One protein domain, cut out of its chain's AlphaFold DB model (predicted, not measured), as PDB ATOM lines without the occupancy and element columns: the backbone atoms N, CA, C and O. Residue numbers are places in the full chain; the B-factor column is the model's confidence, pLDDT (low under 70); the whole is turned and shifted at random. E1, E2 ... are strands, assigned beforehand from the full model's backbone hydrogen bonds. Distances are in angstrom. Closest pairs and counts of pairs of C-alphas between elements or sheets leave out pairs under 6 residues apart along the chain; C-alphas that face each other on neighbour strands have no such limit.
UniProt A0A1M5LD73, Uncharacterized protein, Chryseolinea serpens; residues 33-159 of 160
ATOM      1  N   PRO A  33      32.404  -6.568  -2.682       88.38
ATOM      2  CA  PRO A  33      31.509  -7.629  -2.241       88.38
ATOM      3  C   PRO A  33      32.253  -8.573  -1.296       88.38
ATOM      4  O   PRO A  33      33.426  -8.865  -1.535       88.38
ATOM      5  N   ILE A  34      31.594  -9.047  -0.234       90.06
ATOM      6  CA  ILE A  34      32.247  -9.872   0.797       90.06
ATOM      7  C   ILE A  34      32.932 -11.125   0.217       90.06
ATOM      8  O   ILE A  34      33.992 -11.531   0.692       90.06
ATOM      9  N   ASP A  35      32.383 -11.685  -0.861       86.62
ATOM     10  CA  ASP A  35      32.936 -12.856  -1.555       86.62
ATOM     11  C   ASP A  35      34.175 -12.532  -2.412       86.62
ATOM     12  O   ASP A  35      34.936 -13.423  -2.777       86.62
ATOM     13  N   SER A  36      34.415 -11.249  -2.692       87.81
ATOM     14  CA  SER A  36      35.561 -10.744  -3.461       87.81
ATOM     15  C   SER A  36      36.707 -10.238  -2.573       87.81
ATOM     16  O   SER A  36      37.700  -9.710  -3.084       87.81
ATOM     17  N   VAL A  37      36.573 -10.350  -1.248       88.88
ATOM     18  CA  VAL A  37      37.577  -9.914  -0.266       88.88
ATOM     19  C   VAL A  37      38.795 -10.835  -0.346       88.88
ATOM     20  O   VAL A  37      38.683 -12.052  -0.226       88.88
ATOM     21  N   LYS A  38      39.977 -10.240  -0.547       90.19
ATOM     22  CA  LYS A  38      41.256 -10.950  -0.705       90.19
ATOM     23  C   LYS A  38      42.122 -10.827   0.545       90.19
ATOM     24  O   LYS A  38      42.033  -9.834   1.264       90.19
ATOM     25  N   GLU A  39      43.044 -11.772   0.726       91.56
ATOM     26  CA  GLU A  39      44.030 -11.777   1.822       91.56
ATOM     27  C   GLU A  39      44.877 -10.502   1.908       91.56
ATOM     28  O   GLU A  39      45.293 -10.115   2.991       91.56
ATOM     29  N   SER A  40      45.043  -9.766   0.804       90.94
ATOM     30  CA  SER A  40      45.709  -8.455   0.782       90.94
ATOM     31  C   SER A  40      45.060  -7.382   1.676       90.94
ATOM     32  O   SER A  40      45.580  -6.268   1.768       90.94
ATOM     33  N   LEU A  41      43.880  -7.662   2.238       90.50
ATOM     34  CA  LEU A  41      43.186  -6.807   3.199       90.50
ATOM     35  C   LEU A  41      43.538  -7.128   4.653       90.50
ATOM     36  O   LEU A  41      43.256  -6.301   5.511       90.50
ATOM     37  N   VAL A  42      44.157  -8.275   4.940       94.44
ATOM     38  CA  VAL A  42      44.621  -8.619   6.289       94.44
ATOM     39  C   VAL A  42      45.628  -7.570   6.772       94.44
ATOM     40  O   VAL A  42      46.482  -7.105   6.018       94.44
ATOM     41  N   GLY A  43      45.478  -7.146   8.025       92.75
ATOM     42  CA  GLY A  43      46.229  -6.062   8.651       92.75
ATOM     43  C   GLY A  43      45.744  -4.654   8.292       92.75
ATOM     44  O   GLY A  43      46.204  -3.689   8.900       92.75
ATOM     45  N   LYS A  44      44.812  -4.497   7.343       91.94
ATOM     46  CA  LYS A  44      44.308  -3.177   6.938       91.94
ATOM     47  C   LYS A  44      43.089  -2.758   7.739       91.94
ATOM     48  O   LYS A  44      42.271  -3.586   8.151       91.94
ATOM     49  N   ALA A  45      42.956  -1.446   7.908       90.69
ATOM     50  CA  ALA A  45      41.735  -0.843   8.406       90.69
ATOM     51  C   ALA A  45      40.605  -1.061   7.391       90.69
ATOM     52  O   ALA A  45      40.741  -0.801   6.191       90.69
ATOM     53  N   VAL A  46      39.485  -1.566   7.894       90.94
ATOM     54  CA  VAL A  46      38.308  -1.897   7.099       90.94
ATOM     55  C   VAL A  46      37.062  -1.258   7.693       90.94
ATOM     56  O   VAL A  46      37.008  -0.869   8.863       90.94
ATOM     57  N   ARG A  47      36.049  -1.146   6.847       88.75
ATOM     58  CA  ARG A  47      34.679  -0.790   7.190       88.75
ATOM     59  C   ARG A  47      33.769  -1.886   6.665       88.75
ATOM     60  O   ARG A  47      33.992  -2.394   5.564       88.75
ATOM     61  N   VAL A  48      32.785  -2.270   7.464       88.94
ATOM     62  CA  VAL A  48      31.923  -3.423   7.178       88.94
ATOM     63  C   VAL A  48      30.527  -2.924   6.877       88.94
ATOM     64  O   VAL A  48      29.887  -2.400   7.773       88.94
ATOM     65  N   ASP A  49      30.056  -3.096   5.649       85.75
ATOM     66  CA  ASP A  49      28.669  -2.808   5.294       85.75
ATOM     67  C   ASP A  49      27.808  -4.020   5.656       85.75
ATOM     68  O   ASP A  49      28.061  -5.132   5.174       85.75
ATOM     69  N   PHE A  50      26.828  -3.841   6.538       86.31
ATOM     70  CA  PHE A  50      25.972  -4.929   7.002       86.31
ATOM     71  C   PHE A  50      24.715  -5.055   6.140       86.31
ATOM     72  O   PHE A  50      24.178  -4.089   5.606       86.31
ATOM     73  N   LYS A  51      24.198  -6.279   6.003       84.06
ATOM     74  CA  LYS A  51      22.913  -6.486   5.330       84.06
ATOM     75  C   LYS A  51      21.782  -5.977   6.211       84.06
ATOM     76  O   LYS A  51      21.583  -6.495   7.312       84.06
ATOM     77  N   ALA A  52      20.985  -5.062   5.672       76.31
ATOM     78  CA  ALA A  52      19.737  -4.654   6.296       76.31
ATOM     79  C   ALA A  52      18.770  -5.840   6.441       76.31
ATOM     80  O   ALA A  52      18.582  -6.645   5.522       76.31
ATOM     81  N   LYS A  53      18.121  -5.923   7.596       73.38
ATOM     82  CA  LYS A  53      17.073  -6.888   7.921       73.38
ATOM     83  C   LYS A  53      15.698  -6.224   7.832       73.38
ATOM     84  O   LYS A  53      15.574  -5.034   8.105       73.38
ATOM     85  N   PRO A  54      14.621  -6.987   7.572       70.69
ATOM     86  CA  PRO A  54      13.256  -6.451   7.606       70.69
ATOM     87  C   PRO A  54      12.859  -5.818   8.951       70.69
ATOM     88  O   PRO A  54      11.951  -4.996   9.007       70.69
ATOM     89  N   SER A  55      13.521  -6.213  10.042       68.56
ATOM     90  CA  SER A  55      13.320  -5.656  11.383       68.56
ATOM     91  C   SER A  55      14.024  -4.317  11.618       68.56
ATOM     92  O   SER A  55      13.782  -3.697  12.656       68.56
ATOM     93  N   ASP A  56      14.916  -3.898  10.718       67.12
ATOM     94  CA  ASP A  56      15.640  -2.639  10.859       67.12
ATOM     95  C   ASP A  56      14.692  -1.464  10.620       67.12
ATOM     96  O   ASP A  56      13.889  -1.448   9.686       67.12
ATOM     97  N   ARG A  57      14.750  -0.477  11.517       60.81
ATOM     98  CA  ARG A  57      13.879   0.698  11.480       60.81
ATOM     99  C   ARG A  57      14.691   1.924  11.109       60.81
ATOM    100  O   ARG A  57      15.655   2.273  11.788       60.81
ATOM    101  N   ILE A  58      14.239   2.635  10.080       61.19
ATOM    102  CA  ILE A  58      14.734   3.978   9.787       61.19
ATOM    103  C   ILE A  58      14.109   4.928  10.813       61.19
ATOM    104  O   ILE A  58      12.935   5.275  10.725       61.19
ATOM    105  N   GLU A  59      14.892   5.344  11.802       53.28
ATOM    106  CA  GLU A  59      14.475   6.340  12.788       53.28
ATOM    107  C   GLU A  59      15.280   7.635  12.604       53.28
ATOM    108  O   GLU A  59      16.488   7.670  12.838       53.28
ATOM    109  N   GLY A  60      14.608   8.719  12.201       54.28
ATOM    110  CA  GLY A  60      15.189  10.062  12.090       54.28
ATOM    111  C   GLY A  60      14.749  10.826  10.838       54.28
ATOM    112  O   GLY A  60      14.339  10.236   9.844       54.28
ATOM    113  N   LYS A  61      14.842  12.162  10.876       47.75
ATOM    114  CA  LYS A  61      14.683  13.000   9.676       47.75
ATOM    115  C   LYS A  61      15.987  12.979   8.878       47.75
ATOM    116  O   LYS A  61      17.024  13.387   9.401       47.75
ATOM    117  N   VAL A  62      15.927  12.532   7.626       49.12
ATOM    118  CA  VAL A  62      17.044  12.629   6.676       49.12
ATOM    119  C   VAL A  62      17.313  14.110   6.414       49.12
ATOM    120  O   VAL A  62      16.430  14.827   5.950       49.12
ATOM    121  N   SER A  63      18.511  14.590   6.746       47.50
ATOM    122  CA  SER A  63      18.976  15.916   6.330       47.50
ATOM    123  C   SER A  63      20.021  15.759   5.230       47.50
ATOM    124  O   SER A  63      20.740  14.764   5.192       47.50
ATOM    125  N   VAL A  64      20.139  16.754   4.347       45.81
ATOM    126  CA  VAL A  64      21.090  16.756   3.215       45.81
ATOM    127  C   VAL A  64      22.554  16.597   3.672       45.81
ATOM    128  O   VAL A  64      23.398  16.155   2.907       45.81
ATOM    129  N   ARG A  65      22.873  16.879   4.945       46.53
ATOM    130  CA  ARG A  65      24.211  16.650   5.533       46.53
ATOM    131  C   ARG A  65      24.405  15.254   6.145       46.53
ATOM    132  O   ARG A  65      25.488  14.941   6.618       46.53
ATOM    133  N   ARG A  66      23.362  14.422   6.181       48.31
ATOM    134  CA  ARG A  66      23.356  13.047   6.710       48.31
ATOM    135  C   ARG A  66      22.662  12.111   5.714       48.31
ATOM    136  O   ARG A  66      21.768  11.370   6.099       48.31
ATOM    137  N   MET A  67      23.001  12.173   4.425       42.09
ATOM    138  CA  MET A  67      22.230  11.476   3.373       42.09
ATOM    139  C   MET A  67      22.207   9.943   3.493       42.09
ATOM    140  O   MET A  67      21.349   9.316   2.884       42.09
ATOM    141  N   LEU A  68      23.064   9.337   4.321       50.56
ATOM    142  CA  LEU A  68      23.013   7.911   4.649       50.56
ATOM    143  C   LEU A  68      22.553   7.687   6.100       50.56
ATOM    144  O   LEU A  68      23.289   7.137   6.914       50.56
ATOM    145  N   ILE A  69      21.324   8.093   6.454       50.66
ATOM    146  CA  ILE A  69      20.677   7.577   7.678       50.66
ATOM    147  C   ILE A  69      20.115   6.188   7.372       50.66
ATOM    148  O   ILE A  69      18.902   5.979   7.368       50.66
ATOM    149  N   ARG A  70      20.994   5.225   7.099       51.31
ATOM    150  CA  ARG A  70      20.622   3.826   7.255       51.31
ATOM    151  C   ARG A  70      21.071   3.419   8.650       51.31
ATOM    152  O   ARG A  70      22.260   3.347   8.930       51.31
ATOM    153  N   ARG A  71      20.103   3.304   9.561       61.44
ATOM    154  CA  ARG A  71      20.325   2.702  10.877       61.44
ATOM    155  C   ARG A  71      20.096   1.211  10.720       61.44
ATOM    156  O   ARG A  71      18.994   0.732  10.975       61.44
ATOM    157  N   ASP A  72      21.125   0.513  10.274       69.75
ATOM    158  CA  ASP A  72      21.097  -0.942  10.258       69.75
ATOM    159  C   ASP A  72      21.483  -1.443  11.651       69.75
ATOM    160  O   ASP A  72      22.359  -0.880  12.327       69.75
ATOM    161  N   THR A  73      20.752  -2.450  12.137       79.56
ATOM    162  CA  THR A  73      21.067  -3.072  13.418       79.56
ATOM    163  C   THR A  73      21.791  -4.385  13.191       79.56
ATOM    164  O   THR A  73      21.303  -5.303  12.531       79.56
ATOM    165  N   VAL A  74      22.967  -4.509  13.795       85.06
ATOM    166  CA  VAL A  74      23.758  -5.737  13.754       85.06
ATOM    167  C   VAL A  74      23.903  -6.305  15.155       85.06
ATOM    168  O   VAL A  74      24.052  -5.581  16.136       85.06
ATOM    169  N   SER A  75      23.810  -7.627  15.269       87.62
ATOM    170  CA  SER A  75      24.139  -8.335  16.507       87.62
ATOM    171  C   SER A  75      25.550  -8.884  16.373       87.62
ATOM    172  O   SER A  75      25.802  -9.681  15.472       87.62
ATOM    173  N   LEU A  76      26.453  -8.441  17.242       88.69
ATOM    174  CA  LEU A  76      27.841  -8.887  17.282       88.69
ATOM    175  C   LEU A  76      28.118  -9.528  18.638       88.69
ATOM    176  O   LEU A  76      27.648  -9.037  19.666       88.69
ATOM    177  N   SER A  77      28.887 -10.613  18.638       87.94
ATOM    178  CA  SER A  77      29.393 -11.220  19.868       87.94
ATOM    179  C   SER A  77      30.735 -10.591  20.224       87.94
ATOM    180  O   SER A  77      31.659 -10.623  19.413       87.94
ATOM    181  N   ILE A  78      30.831 -10.005  21.417       85.69
ATOM    182  CA  ILE A  78      32.072  -9.456  21.981       85.69
ATOM    183  C   ILE A  78      32.264 -10.102  23.346       85.69
ATOM    184  O   ILE A  78      31.351 -10.049  24.173       85.69
ATOM    185  N   ASP A  79      33.416 -10.736  23.570       85.06
ATOM    186  CA  ASP A  79      33.710 -11.504  24.791       85.06
ATOM    187  C   ASP A  79      32.638 -12.572  25.104       85.06
ATOM    188  O   ASP A  79      32.244 -12.778  26.250       85.06
ATOM    189  N   GLY A  80      32.090 -13.212  24.064       84.00
ATOM    190  CA  GLY A  80      31.020 -14.211  24.192       84.00
ATOM    191  C   GLY A  80      29.628 -13.634  24.485       84.00
ATOM    192  O   GLY A  80      28.652 -14.383  24.511       84.00
ATOM    193  N   VAL A  81      29.502 -12.316  24.664       86.94
ATOM    194  CA  VAL A  81      28.223 -11.641  24.912       86.94
ATOM    195  C   VAL A  81      27.683 -11.062  23.609       86.94
ATOM    196  O   VAL A  81      28.281 -10.162  23.015       86.94
ATOM    197  N   SER A  82      26.511 -11.538  23.180       88.31
ATOM    198  CA  SER A  82      25.807 -10.972  22.028       88.31
ATOM    199  C   SER A  82      25.224  -9.602  22.370       88.31
ATOM    200  O   SER A  82      24.428  -9.458  23.299       88.31
ATOM    201  N   ARG A  83      25.619  -8.582  21.610       88.81
ATOM    202  CA  ARG A  83      25.176  -7.195  21.772       88.81
ATOM    203  C   ARG A  83      24.643  -6.666  20.450       88.81
ATOM    204  O   ARG A  83      25.188  -6.946  19.384       88.81
ATOM    205  N   ARG A  84      23.581  -5.863  20.523       88.06
ATOM    206  CA  ARG A  84      23.038  -5.153  19.359       88.06
ATOM    207  C   ARG A  84      23.694  -3.792  19.211       88.06
ATOM    208  O   ARG A  84      23.723  -3.016  20.169       88.06
ATOM    209  N   PHE A  85      24.142  -3.501  18.002       88.38
ATOM    210  CA  PHE A  85      24.746  -2.245  17.601       88.38
ATOM    211  C   PHE A  85      23.911  -1.580  16.516       88.38
ATOM    212  O   PHE A  85      23.337  -2.257  15.667       88.38
ATOM    213  N   ILE A  86      23.868  -0.255  16.559       85.75
ATOM    214  CA  ILE A  86      23.417   0.595  15.464       85.75
ATOM    215  C   ILE A  86      24.655   1.035  14.705       85.75
ATOM    216  O   ILE A  86      25.572   1.623  15.290       85.75
ATOM    217  N   GLU A  87      24.645   0.776  13.410       83.12
ATOM    218  CA  GLU A  87      25.604   1.334  12.481       83.12
ATOM    219  C   GLU A  87      25.286   2.808  12.201       83.12
ATOM    220  O   GLU A  87      24.140   3.179  11.944       83.12
ATOM    221  N   ASN A  88      26.300   3.669  12.286       78.94
ATOM    222  CA  ASN A  88      26.194   5.081  11.939       78.94
ATOM    223  C   ASN A  88      27.320   5.458  10.981       78.94
ATOM    224  O   ASN A  88      28.490   5.197  11.267       78.94
ATOM    225  N   TRP A  89      26.951   6.145   9.905       73.94
ATOM    226  CA  TRP A  89      27.870   6.680   8.910       73.94
ATOM    227  C   TRP A  89      27.857   8.206   8.923       73.94
ATOM    228  O   TRP A  89      26.793   8.832   8.905       73.94
ATOM    229  N   ALA A  90      29.043   8.807   8.911       66.94
ATOM    230  CA  ALA A  90      29.220  10.223   8.613       66.94
ATOM    231  C   ALA A  90      29.807  10.393   7.203       66.94
ATOM    232  O   ALA A  90      30.867   9.847   6.893       66.94
ATOM    233  N   ILE A  91      29.120  11.165   6.355       59.19
ATOM    234  CA  ILE A  91      29.659  11.660   5.081       59.19
ATOM    235  C   ILE A  91      29.966  13.141   5.248       59.19
ATOM    236  O   ILE A  91      29.095  13.913   5.656       59.19
ATOM    237  N   TYR A  92      31.176  13.541   4.880       58.56
ATOM    238  CA  TYR A  92      31.570  14.941   4.839       58.56
ATOM    239  C   TYR A  92      31.410  15.468   3.411       58.56
ATOM    240  O   TYR A  92      32.056  14.978   2.489       58.56
ATOM    241  N   VAL A  93      30.528  16.455   3.231       50.22
ATOM    242  CA  VAL A  93      30.171  17.028   1.916       50.22
ATOM    243  C   VAL A  93      31.393  17.621   1.205       50.22
ATOM    244  O   VAL A  93      31.502  17.510  -0.012       50.22
ATOM    245  N   ASP A  94      32.330  18.183   1.970       51.28
ATOM    246  CA  ASP A  94      33.458  18.948   1.427       51.28
ATOM    247  C   ASP A  94      34.620  18.060   0.959       51.28
ATOM    248  O   ASP A  94      35.398  18.455   0.096       51.28
ATOM    249  N   SER A  95      34.746  16.852   1.516       52.41
ATOM    250  CA  SER A  95      35.806  15.901   1.157       52.41
ATOM    251  C   SER A  95      35.286  14.702   0.374       52.41
ATOM    252  O   SER A  95      36.065  13.980  -0.244       52.41
ATOM    253  N   GLY A  96      33.977  14.448   0.422       47.47
ATOM    254  CA  GLY A  96      33.397  13.238  -0.134       47.47
ATOM    255  C   GLY A  96      33.839  11.945   0.547       47.47
ATOM    256  O   GLY A  96      33.590  10.847   0.051       47.47
ATOM    257  N   VAL A  97      34.523  12.063   1.681       49.94
ATOM    258  CA  VAL A  97      35.080  10.922   2.391       49.94
ATOM    259  C   VAL A  97      34.040  10.410   3.382       49.94
ATOM    260  O   VAL A  97      33.516  11.159   4.211       49.94
ATOM    261  N   LEU A  98      33.763   9.108   3.311       57.72
ATOM    262  CA  LEU A  98      33.160   8.344   4.404       57.72
ATOM    263  C   LEU A  98      34.221   8.214   5.495       57.72
ATOM    264  O   LEU A  98      35.016   7.277   5.484       57.72
ATOM    265  N   GLY A  99      34.309   9.219   6.363       57.25
ATOM    266  CA  GLY A  99      35.376   9.278   7.363       57.25
ATOM    267  C   GLY A  99      35.152   8.260   8.475       57.25
ATOM    268  O   GLY A  99      36.027   7.450   8.784       57.25
ATOM    269  N   ASP A 100      33.925   8.236   9.001       70.56
ATOM    270  CA  ASP A 100      33.644   7.587  10.275       70.56
ATOM    271  C   ASP A 100      32.440   6.649  10.153       70.56
ATOM    272  O   ASP A 100      31.282   7.080  10.121       70.56
ATOM    273  N   GLN A 101      32.727   5.347  10.106       79.62
ATOM    274  CA  GLN A 101      31.758   4.327  10.490       79.62
ATOM    275  C   GLN A 101      31.877   4.129  11.997       79.62
ATOM    276  O   GLN A 101      32.974   3.925  12.517       79.62
ATOM    277  N   THR A 102      30.751   4.144  12.702       86.50
ATOM    278  CA  THR A 102      30.728   3.807  14.126       86.50
ATOM    279  C   THR A 102      29.606   2.830  14.435       86.50
ATOM    280  O   THR A 102      28.465   3.024  14.013       86.50
ATOM    281  N   LEU A 103      29.915   1.792  15.210       88.94
ATOM    282  CA  LEU A 103      28.913   0.872  15.747       88.94
ATOM    283  C   LEU A 103      28.657   1.248  17.198       88.94
ATOM    284  O   LEU A 103      29.543   1.148  18.042       88.94
ATOM    285  N   THR A 104      27.445   1.701  17.498       89.38
ATOM    286  CA  THR A 104      27.055   2.119  18.849       89.38
ATOM    287  C   THR A 104      26.083   1.111  19.436       89.38
ATOM    288  O   THR A 104      25.043   0.844  18.839       89.38
ATOM    289  N   SER A 105      26.382   0.557  20.609       90.12
ATOM    290  CA  SER A 105      25.484  -0.397  21.256       90.12
ATOM    291  C   SER A 105      24.147   0.254  21.622       90.12
ATOM    292  O   SER A 105      24.112   1.381  22.117       90.12
ATOM    293  N   ILE A 106      23.053  -0.485  21.445       85.81
ATOM    294  CA  ILE A 106      21.694  -0.043  21.816       85.81
ATOM    295  C   ILE A 106      21.459  -0.153  23.331       85.81
ATOM    296  O   ILE A 106      20.592   0.522  23.882       85.81
ATOM    297  N   ASP A 107      22.214  -1.022  24.005       78.75
ATOM    298  CA  ASP A 107      22.035  -1.309  25.424       78.75
ATOM    299  C   ASP A 107      22.246  -0.056  26.298       78.75
ATOM    300  O   ASP A 107      23.193   0.709  26.106       78.75
ATOM    301  N   LYS A 108      21.333   0.154  27.254       68.19
ATOM    302  CA  LYS A 108      21.257   1.360  28.092       68.19
ATOM    303  C   LYS A 108      22.240   1.339  29.263       68.19
ATOM    304  O   LYS A 108      22.552   2.396  29.796       68.19
ATOM    305  N   SER A 109      22.689   0.157  29.681       70.50
ATOM    306  CA  SER A 109      23.471  -0.016  30.914       70.50
ATOM    307  C   SER A 109      24.951   0.354  30.753       70.50
ATOM    308  O   SER A 109      25.524   1.002  31.624       70.50
ATOM    309  N   LYS A 110      25.566  -0.019  29.624       74.19
ATOM    310  CA  LYS A 110      26.940   0.347  29.249       74.19
ATOM    311  C   LYS A 110      27.002   0.577  27.749       74.19
ATOM    312  O   LYS A 110      27.037  -0.371  26.967       74.19
ATOM    313  N   LYS A 111      27.003   1.849  27.356       86.06
ATOM    314  CA  LYS A 111      27.088   2.235  25.952       86.06
ATOM    315  C   LYS A 111      28.515   2.027  25.452       86.06
ATOM    316  O   LYS A 111      29.440   2.693  25.910       86.06
ATOM    317  N   ILE A 112      28.657   1.106  24.513       89.50
ATOM    318  CA  ILE A 112      29.902   0.728  23.858       89.50
ATOM    319  C   ILE A 112      29.903   1.295  22.439       89.50
ATOM    320  O   ILE A 112      28.879   1.270  21.751       89.50
ATOM    321  N   ILE A 113      31.051   1.794  21.996       90.25
ATOM    322  CA  ILE A 113      31.248   2.351  20.661       90.25
ATOM    323  C   ILE A 113      32.446   1.659  20.012       90.25
ATOM    324  O   ILE A 113      33.523   1.621  20.595       90.25
ATOM    325  N   ILE A 114      32.268   1.150  18.797       91.06
ATOM    326  CA  ILE A 114      33.351   0.663  17.937       91.06
ATOM    327  C   ILE A 114      33.580   1.708  16.854       91.06
ATOM    328  O   ILE A 114      32.632   2.084  16.163       91.06
ATOM    329  N   LYS A 115      34.820   2.178  16.715       86.75
ATOM    330  CA  LYS A 115      35.202   3.187  15.707       86.75
ATOM    331  C   LYS A 115      36.172   2.648  14.665       86.75
ATOM    332  O   LYS A 115      36.114   3.021  13.499       86.75
ATOM    333  N   GLU A 116      37.074   1.777  15.093       89.94
ATOM    334  CA  GLU A 116      38.156   1.269  14.260       89.94
ATOM    335  C   GLU A 116      38.049  -0.250  14.194       89.94
ATOM    336  O   GLU A 116      37.854  -0.911  15.217       89.94
ATOM    337  N   MET A 117      38.168  -0.787  12.982       92.81
ATOM    338  CA  MET A 117      38.149  -2.218  12.707       92.81
ATOM    339  C   MET A 117      39.303  -2.537  11.763       92.81
ATOM    340  O   MET A 117      39.492  -1.846  10.761       92.81
ATOM    341  N   PHE A 118      40.061  -3.576  12.080       94.44
ATOM    342  CA  PHE A 118      41.185  -4.059  11.288       94.44
ATOM    343  C   PHE A 118      40.963  -5.524  10.951       94.44
ATOM    344  O   PHE A 118      40.616  -6.321  11.823       94.44
ATOM    345  N   MET A 119      41.157  -5.882   9.685       95.69
ATOM    346  CA  MET A 119      41.021  -7.264   9.239       95.69
ATOM    347  C   MET A 119      42.149  -8.113   9.832       95.69
ATOM    348  O   MET A 119      43.316  -7.826   9.590       95.69
ATOM    349  N   GLN A 120      41.815  -9.161  10.579       96.44
ATOM    350  CA  GLN A 120      42.792 -10.102  11.144       96.44
ATOM    351  C   GLN A 120      42.851 -11.395  10.337       96.44
ATOM    352  O   GLN A 120      43.930 -11.872  10.006       96.44
ATOM    353  N   ALA A 121      41.692 -11.943   9.976       96.12
ATOM    354  CA  ALA A 121      41.619 -13.161   9.182       96.12
ATOM    355  C   ALA A 121      40.375 -13.174   8.295       96.12
ATOM    356  O   ALA A 121      39.332 -12.616   8.639       96.12
ATOM    357  N   ILE A 122      40.480 -13.858   7.158       95.94
ATOM    358  CA  ILE A 122      39.372 -14.084   6.232       95.94
ATOM    359  C   ILE A 122      39.162 -15.592   6.152       95.94
ATOM    360  O   ILE A 122      39.938 -16.307   5.527       95.94
ATOM    361  N   GLY A 123      38.118 -16.080   6.812       94.00
ATOM    362  CA  GLY A 123      37.688 -17.468   6.708       94.00
ATOM    363  C   GLY A 123      36.808 -17.703   5.481       94.00
ATOM    364  O   GLY A 123      36.483 -16.786   4.720       94.00
ATOM    365  N   SER A 124      36.363 -18.945   5.302       93.69
ATOM    366  CA  SER A 124      35.418 -19.305   4.240       93.69
ATOM    367  C   SER A 124      34.038 -18.684   4.485       93.69
ATOM    368  O   SER A 124      33.520 -17.990   3.612       93.69
ATOM    369  N   SER A 125      33.485 -18.858   5.691       94.88
ATOM    370  CA  SER A 125      32.148 -18.389   6.090       94.88
ATOM    371  C   SER A 125      32.145 -17.162   7.003       94.88
ATOM    372  O   SER A 125      31.085 -16.608   7.271       94.88
ATOM    373  N   SER A 126      33.298 -16.733   7.505       95.12
ATOM    374  CA  SER A 126      33.406 -15.623   8.453       95.12
ATOM    375  C   SER A 126      34.638 -14.767   8.184       95.12
ATOM    376  O   SER A 126      35.530 -15.156   7.432       95.12
ATOM    377  N   ILE A 127      34.676 -13.589   8.796       95.56
ATOM    378  CA  ILE A 127      35.878 -12.767   8.927       95.56
ATOM    379  C   ILE A 127      36.158 -12.527  10.407       95.56
ATOM    380  O   ILE A 127      35.228 -12.433  11.211       95.56
ATOM    381  N   THR A 128      37.432 -12.394  10.746       95.75
ATOM    382  CA  THR A 128      37.884 -12.021  12.083       95.75
ATOM    383  C   THR A 128      38.432 -10.609  12.026       95.75
ATOM    384  O   THR A 128      39.265 -10.289  11.174       95.75
ATOM    385  N   LEU A 129      37.954  -9.760  12.928       95.81
ATOM    386  CA  LEU A 129      38.334  -8.362  13.023       95.81
ATOM    387  C   LEU A 129      38.908  -8.075  14.402       95.81
ATOM    388  O   LEU A 129      38.334  -8.462  15.418       95.81
ATOM    389  N   GLN A 130      39.990  -7.310  14.430       95.56
ATOM    390  CA  GLN A 130      40.392  -6.585  15.622       95.56
ATOM    391  C   GLN A 130      39.619  -5.270  15.655       95.56
ATOM    392  O   GLN A 130      39.639  -4.508  14.688       95.56
ATOM    393  N   VAL A 131      38.940  -4.998  16.759       94.25
ATOM    394  CA  VAL A 131      38.120  -3.805  16.939       94.25
ATOM    395  C   VAL A 131      38.557  -3.021  18.161       94.25
ATOM    396  O   VAL A 131      38.911  -3.587  19.196       94.25
ATOM    397  N   PHE A 132      38.509  -1.700  18.031       92.75
ATOM    398  CA  PHE A 132      38.783  -0.781  19.125       92.75
ATOM    399  C   PHE A 132      37.465  -0.331  19.738       92.75
ATOM    400  O   PHE A 132      36.631   0.309  19.087       92.75
ATOM    401  N   VAL A 133      37.292  -0.716  20.995       91.62
ATOM    402  CA  VAL A 133      36.071  -0.583  21.772       91.62
ATOM    403  C   VAL A 133      36.247   0.544  22.781       91.62
ATOM    404  O   VAL A 133      37.207   0.561  23.546       91.62
ATOM    405  N   TYR A 134      35.305   1.479  22.786       90.94
ATOM    406  CA  TYR A 134      35.282   2.630  23.679       90.94
ATOM    407  C   TYR A 134      34.030   2.567  24.548       90.94
ATOM    408  O   TYR A 134      32.921   2.383  24.034       90.94
ATOM    409  N   ALA A 135      34.181   2.779  25.851       87.62
ATOM    410  CA  ALA A 135      33.048   3.134  26.692       87.62
ATOM    411  C   ALA A 135      32.614   4.580  26.390       87.62
ATOM    412  O   ALA A 135      33.419   5.450  26.049       87.62
ATOM    413  N   SER A 136      31.311   4.849  26.446       79.06
ATOM    414  CA  SER A 136      30.767   6.165  26.108       79.06
ATOM    415  C   SER A 136      31.326   7.265  27.015       79.06
ATOM    416  O   SER A 136      31.053   7.272  28.209       79.06
ATOM    417  N   GLY A 137      32.014   8.242  26.421       75.06
ATOM    418  CA  GLY A 137      32.624   9.364  27.143       75.06
ATOM    419  C   GLY A 137      34.057   9.101  27.612       75.06
ATOM    420  O   GLY A 137      34.684  10.011  28.143       75.06
ATOM    421  N   GLU A 138      34.588   7.903  27.374       78.56
ATOM    422  CA  GLU A 138      35.966   7.551  27.706       78.56
ATOM    423  C   GLU A 138      36.895   7.694  26.493       78.56
ATOM    424  O   GLU A 138      36.506   7.485  25.339       78.56
ATOM    425  N   THR A 139      38.148   8.062  26.761       76.62
ATOM    426  CA  THR A 139      39.235   8.109  25.770       76.62
ATOM    427  C   THR A 139      40.024   6.805  25.709       76.62
ATOM    428  O   THR A 139      40.663   6.522  24.695       76.62
ATOM    429  N   ASN A 140      39.964   6.005  26.776       84.19
ATOM    430  CA  ASN A 140      40.619   4.710  26.841       84.19
ATOM    431  C   ASN A 140      39.928   3.732  25.892       84.19
ATOM    432  O   ASN A 140      38.700   3.641  25.846       84.19
ATOM    433  N   LYS A 141      40.744   3.015  25.118       88.25
ATOM    434  CA  LYS A 141      40.282   2.022  24.154       88.25
ATOM    435  C   LYS A 141      40.696   0.633  24.596       88.25
ATOM    436  O   LYS A 141      41.854   0.407  24.937       88.25
ATOM    437  N   GLU A 142      39.755  -0.293  24.545       92.06
ATOM    438  CA  GLU A 142      40.028  -1.717  24.660       92.06
ATOM    439  C   GLU A 142      40.164  -2.318  23.265       92.06
ATOM    440  O   GLU A 142      39.396  -1.999  22.355       92.06
ATOM    441  N   VAL A 143      41.139  -3.204  23.094       93.81
ATOM    442  CA  VAL A 143      41.306  -3.963  21.856       93.81
ATOM    443  C   VAL A 143      40.615  -5.303  22.034       93.81
ATOM    444  O   VAL A 143      40.913  -6.037  22.976       93.81
ATOM    445  N   LYS A 144      39.681  -5.614  21.140       93.75
ATOM    446  CA  LYS A 144      38.919  -6.864  21.159       93.75
ATOM    447  C   LYS A 144      38.995  -7.545  19.809       93.75
ATOM    448  O   LYS A 144      39.130  -6.888  18.782       93.75
ATOM    449  N   GLU A 145      38.878  -8.861  19.816       94.56
ATOM    450  CA  GLU A 145      38.705  -9.643  18.602       94.56
ATOM    451  C   GLU A 145      37.237 -10.044  18.467       94.56
ATOM    452  O   GLU A 145      36.604 -10.463  19.437       94.56
ATOM    453  N   ILE A 146      36.686  -9.891  17.264       94.50
ATOM    454  CA  ILE A 146      35.329 -10.323  16.939       94.50
ATOM    455  C   ILE A 146      35.344 -11.159  15.667       94.50
ATOM    456  O   ILE A 146      36.073 -10.873  14.720       94.50
ATOM    457  N   THR A 147      34.489 -12.178  15.629       95.00
ATOM    458  CA  THR A 147      34.237 -12.972  14.423       95.00
ATOM    459  C   THR A 147      32.842 -12.656  13.903       95.00
ATOM    460  O   THR A 147      31.871 -12.686  14.661       95.00
ATOM    461  N   ILE A 148      32.735 -12.356  12.610       94.06
ATOM    462  CA  ILE A 148      31.479 -11.996  11.949       94.06
ATOM    463  C   ILE A 148      31.205 -12.984  10.817       94.06
ATOM    464  O   ILE A 148      32.066 -13.225   9.974       94.06
ATOM    465  N   ASP A 149      29.994 -13.543  10.778       93.81
ATOM    466  CA  ASP A 149      29.535 -14.387   9.671       93.81
ATOM    467  C   ASP A 149      29.366 -13.543   8.394       93.81
ATOM    468  O   ASP A 149      28.683 -12.516   8.394       93.81
ATOM    469  N   LYS A 150      29.943 -13.988   7.274       93.94
ATOM    470  CA  LYS A 150      29.819 -13.309   5.977       93.94
ATOM    471  C   LYS A 150      28.368 -13.178   5.519       93.94
ATOM    472  O   LYS A 150      28.037 -12.243   4.796       93.94
ATOM    473  N   LYS A 151      27.464 -14.055   5.967       91.88
ATOM    474  CA  LYS A 151      26.033 -13.995   5.634       91.88
ATOM    475  C   LYS A 151      25.387 -12.679   6.038       91.88
ATOM    476  O   LYS A 151      24.449 -12.273   5.352       91.88
ATOM    477  N   VAL A 152      25.868 -12.026   7.098       89.50
ATOM    478  CA  VAL A 152      25.333 -10.740   7.573       89.50
ATOM    479  C   VAL A 152      26.053  -9.526   6.983       89.50
ATOM    480  O   VAL A 152      25.658  -8.401   7.271       89.50
ATOM    481  N   ILE A 153      27.078  -9.736   6.153       90.25
ATOM    482  CA  ILE A 153      27.895  -8.681   5.547       90.25
ATOM    483  C   ILE A 153      27.500  -8.524   4.079       90.25
ATOM    484  O   ILE A 153      27.419  -9.502   3.338       90.25
ATOM    485  N   GLN A 154      27.247  -7.291   3.661       86.44
ATOM    486  CA  GLN A 154      26.995  -6.926   2.271       86.44
ATOM    487  C   GLN A 154      28.313  -6.668   1.528       86.44
ATOM    488  O   GLN A 154      28.522  -7.184   0.428       86.44
ATOM    489  N   GLY A 155      29.232  -5.922   2.144       88.06
ATOM    490  CA  GLY A 155      30.513  -5.579   1.538       88.06
ATOM    491  C   GLY A 155      31.543  -5.067   2.539       88.06
ATOM    492  O   GLY A 155      31.246  -4.829   3.707       88.06
ATOM    493  N   ILE A 156      32.777  -4.910   2.067       88.88
ATOM    494  CA  ILE A 156      33.900  -4.371   2.833       88.88
ATOM    495  C   ILE A 156      34.500  -3.192   2.076       88.88
ATOM    496  O   ILE A 156      34.811  -3.298   0.890       88.88
ATOM    497  N   LEU A 157      34.705  -2.079   2.768       87.12
ATOM    498  CA  LEU A 157      35.482  -0.950   2.266       87.12
ATOM    499  C   LEU A 157      36.834  -0.939   2.981       87.12
ATOM    500  O   LEU A 157      36.897  -0.884   4.206       87.12
ATOM    501  N   SER A 158      37.919  -0.998   2.214       81.81
ATOM    502  CA  SER A 158      39.268  -0.780   2.744       81.81
ATOM    503  C   SER A 158      39.571   0.707   2.704       81.81
ATOM    504  O   SER A 158      39.424   1.333   1.653       81.81
ATOM    505  N   THR A 159      40.045   1.260   3.811       68.69
ATOM    506  CA  THR A 159      40.751   2.543   3.766       68.69
ATOM    507  C   THR A 159      42.173   2.268   3.271       68.69
ATOM    508  O   THR A 159      42.780   1.279   3.695       68.69
TER     509      THR A 159
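AT A GLANCE: This is residues 33 to 159 of the 160 residues of an uncharacterized protein of Chryseolinea serpens (UniProt A0A1M5LD73). A six-strand sheet, E2 to E7, curls round into a small, incomplete barrel, its edge strands E2 and E7 coming close without being neighbours. A separate two-strand pair, E1 and E8, lies across one open end of it, and residues 51 to 72 make a wide loop between E1 and E2. The printed part has 127 residues with eight named strands, E1 to E8 in chain order, and no named helix: the class is all strand. The large sheet has the order E2 E3 E4 E5 E6 E7 and both sheets are antiparallel. The whole is compact and rounded, with a radius of gyration of the C-alphas of 14.5 A and spans of 39 by 33 by 32 A.

IN THESE COORDINATES: Residues 33 to 45 hold no named element. E1, residues 46 to 50, begins with C-alpha 46 at (38.308, -1.897, 7.099). After residues 51 to 72 come E2, residues 73 to 78, and E3, residues 81 to 91, 30.6 A long. E4 is residues 98 to 105, 20.5 A; E5 is residues 112 to 122, 24.9 A; E6 is residues 126 to 135, 26.2 A; E7 is residues 141 to 149, 24.4 A. E8, residues 153 to 158, ends with C-alpha 158 at (39.268, -0.780, 2.744).

HOW THE PARTS SIT: E2 to E7 form a meander, each strand the antiparallel neighbour of the one before, and each successive two are a hairpin. Within hydrogen-bond range are N 76 and O 83 of E2 and E3, 2.9 A; N 88 and O 102 of E3 and E4, 2.8 A; N 103 and O 114 of E4 and E5, 2.9 A; N 130 and O 118 of E5 and E6, 2.9 A; and N 131 and O 144 of E6 and E7, 2.8 A. E5 bends by 72 degrees at residue 115 and E6 by 55 degrees at residue 130. It is a folded sheet, bent back on itself: E2 E3 E4 face E6 E7, with E5 as the hinge. The closest C-alphas of E2 and E7, Ile 78 and Ile 146, are 6.1 A apart. E1 and E8 are antiparallel at 159 degrees, with N 47 and O 157 at 2.8 A. The closest C-alphas of E1 and E5, Val 46 and Phe 118, are 5.5 A apart; those of E1 and E2, Phe 50 and Val 74, 7.2 A. E7 and E8 meet only through their link, and E8 is apart from E5 and E6, for instance.

THE WHOLE: The C-alphas farthest apart, Gly 80 and Asp 94, are 40.3 A apart. The printed part has no cut. The one long link is E1 to E2, with 22 residues. The mean pLDDT of the printed part is 80.3; residues 55 to 72, 90 to 99, 108 and 159 are under 70.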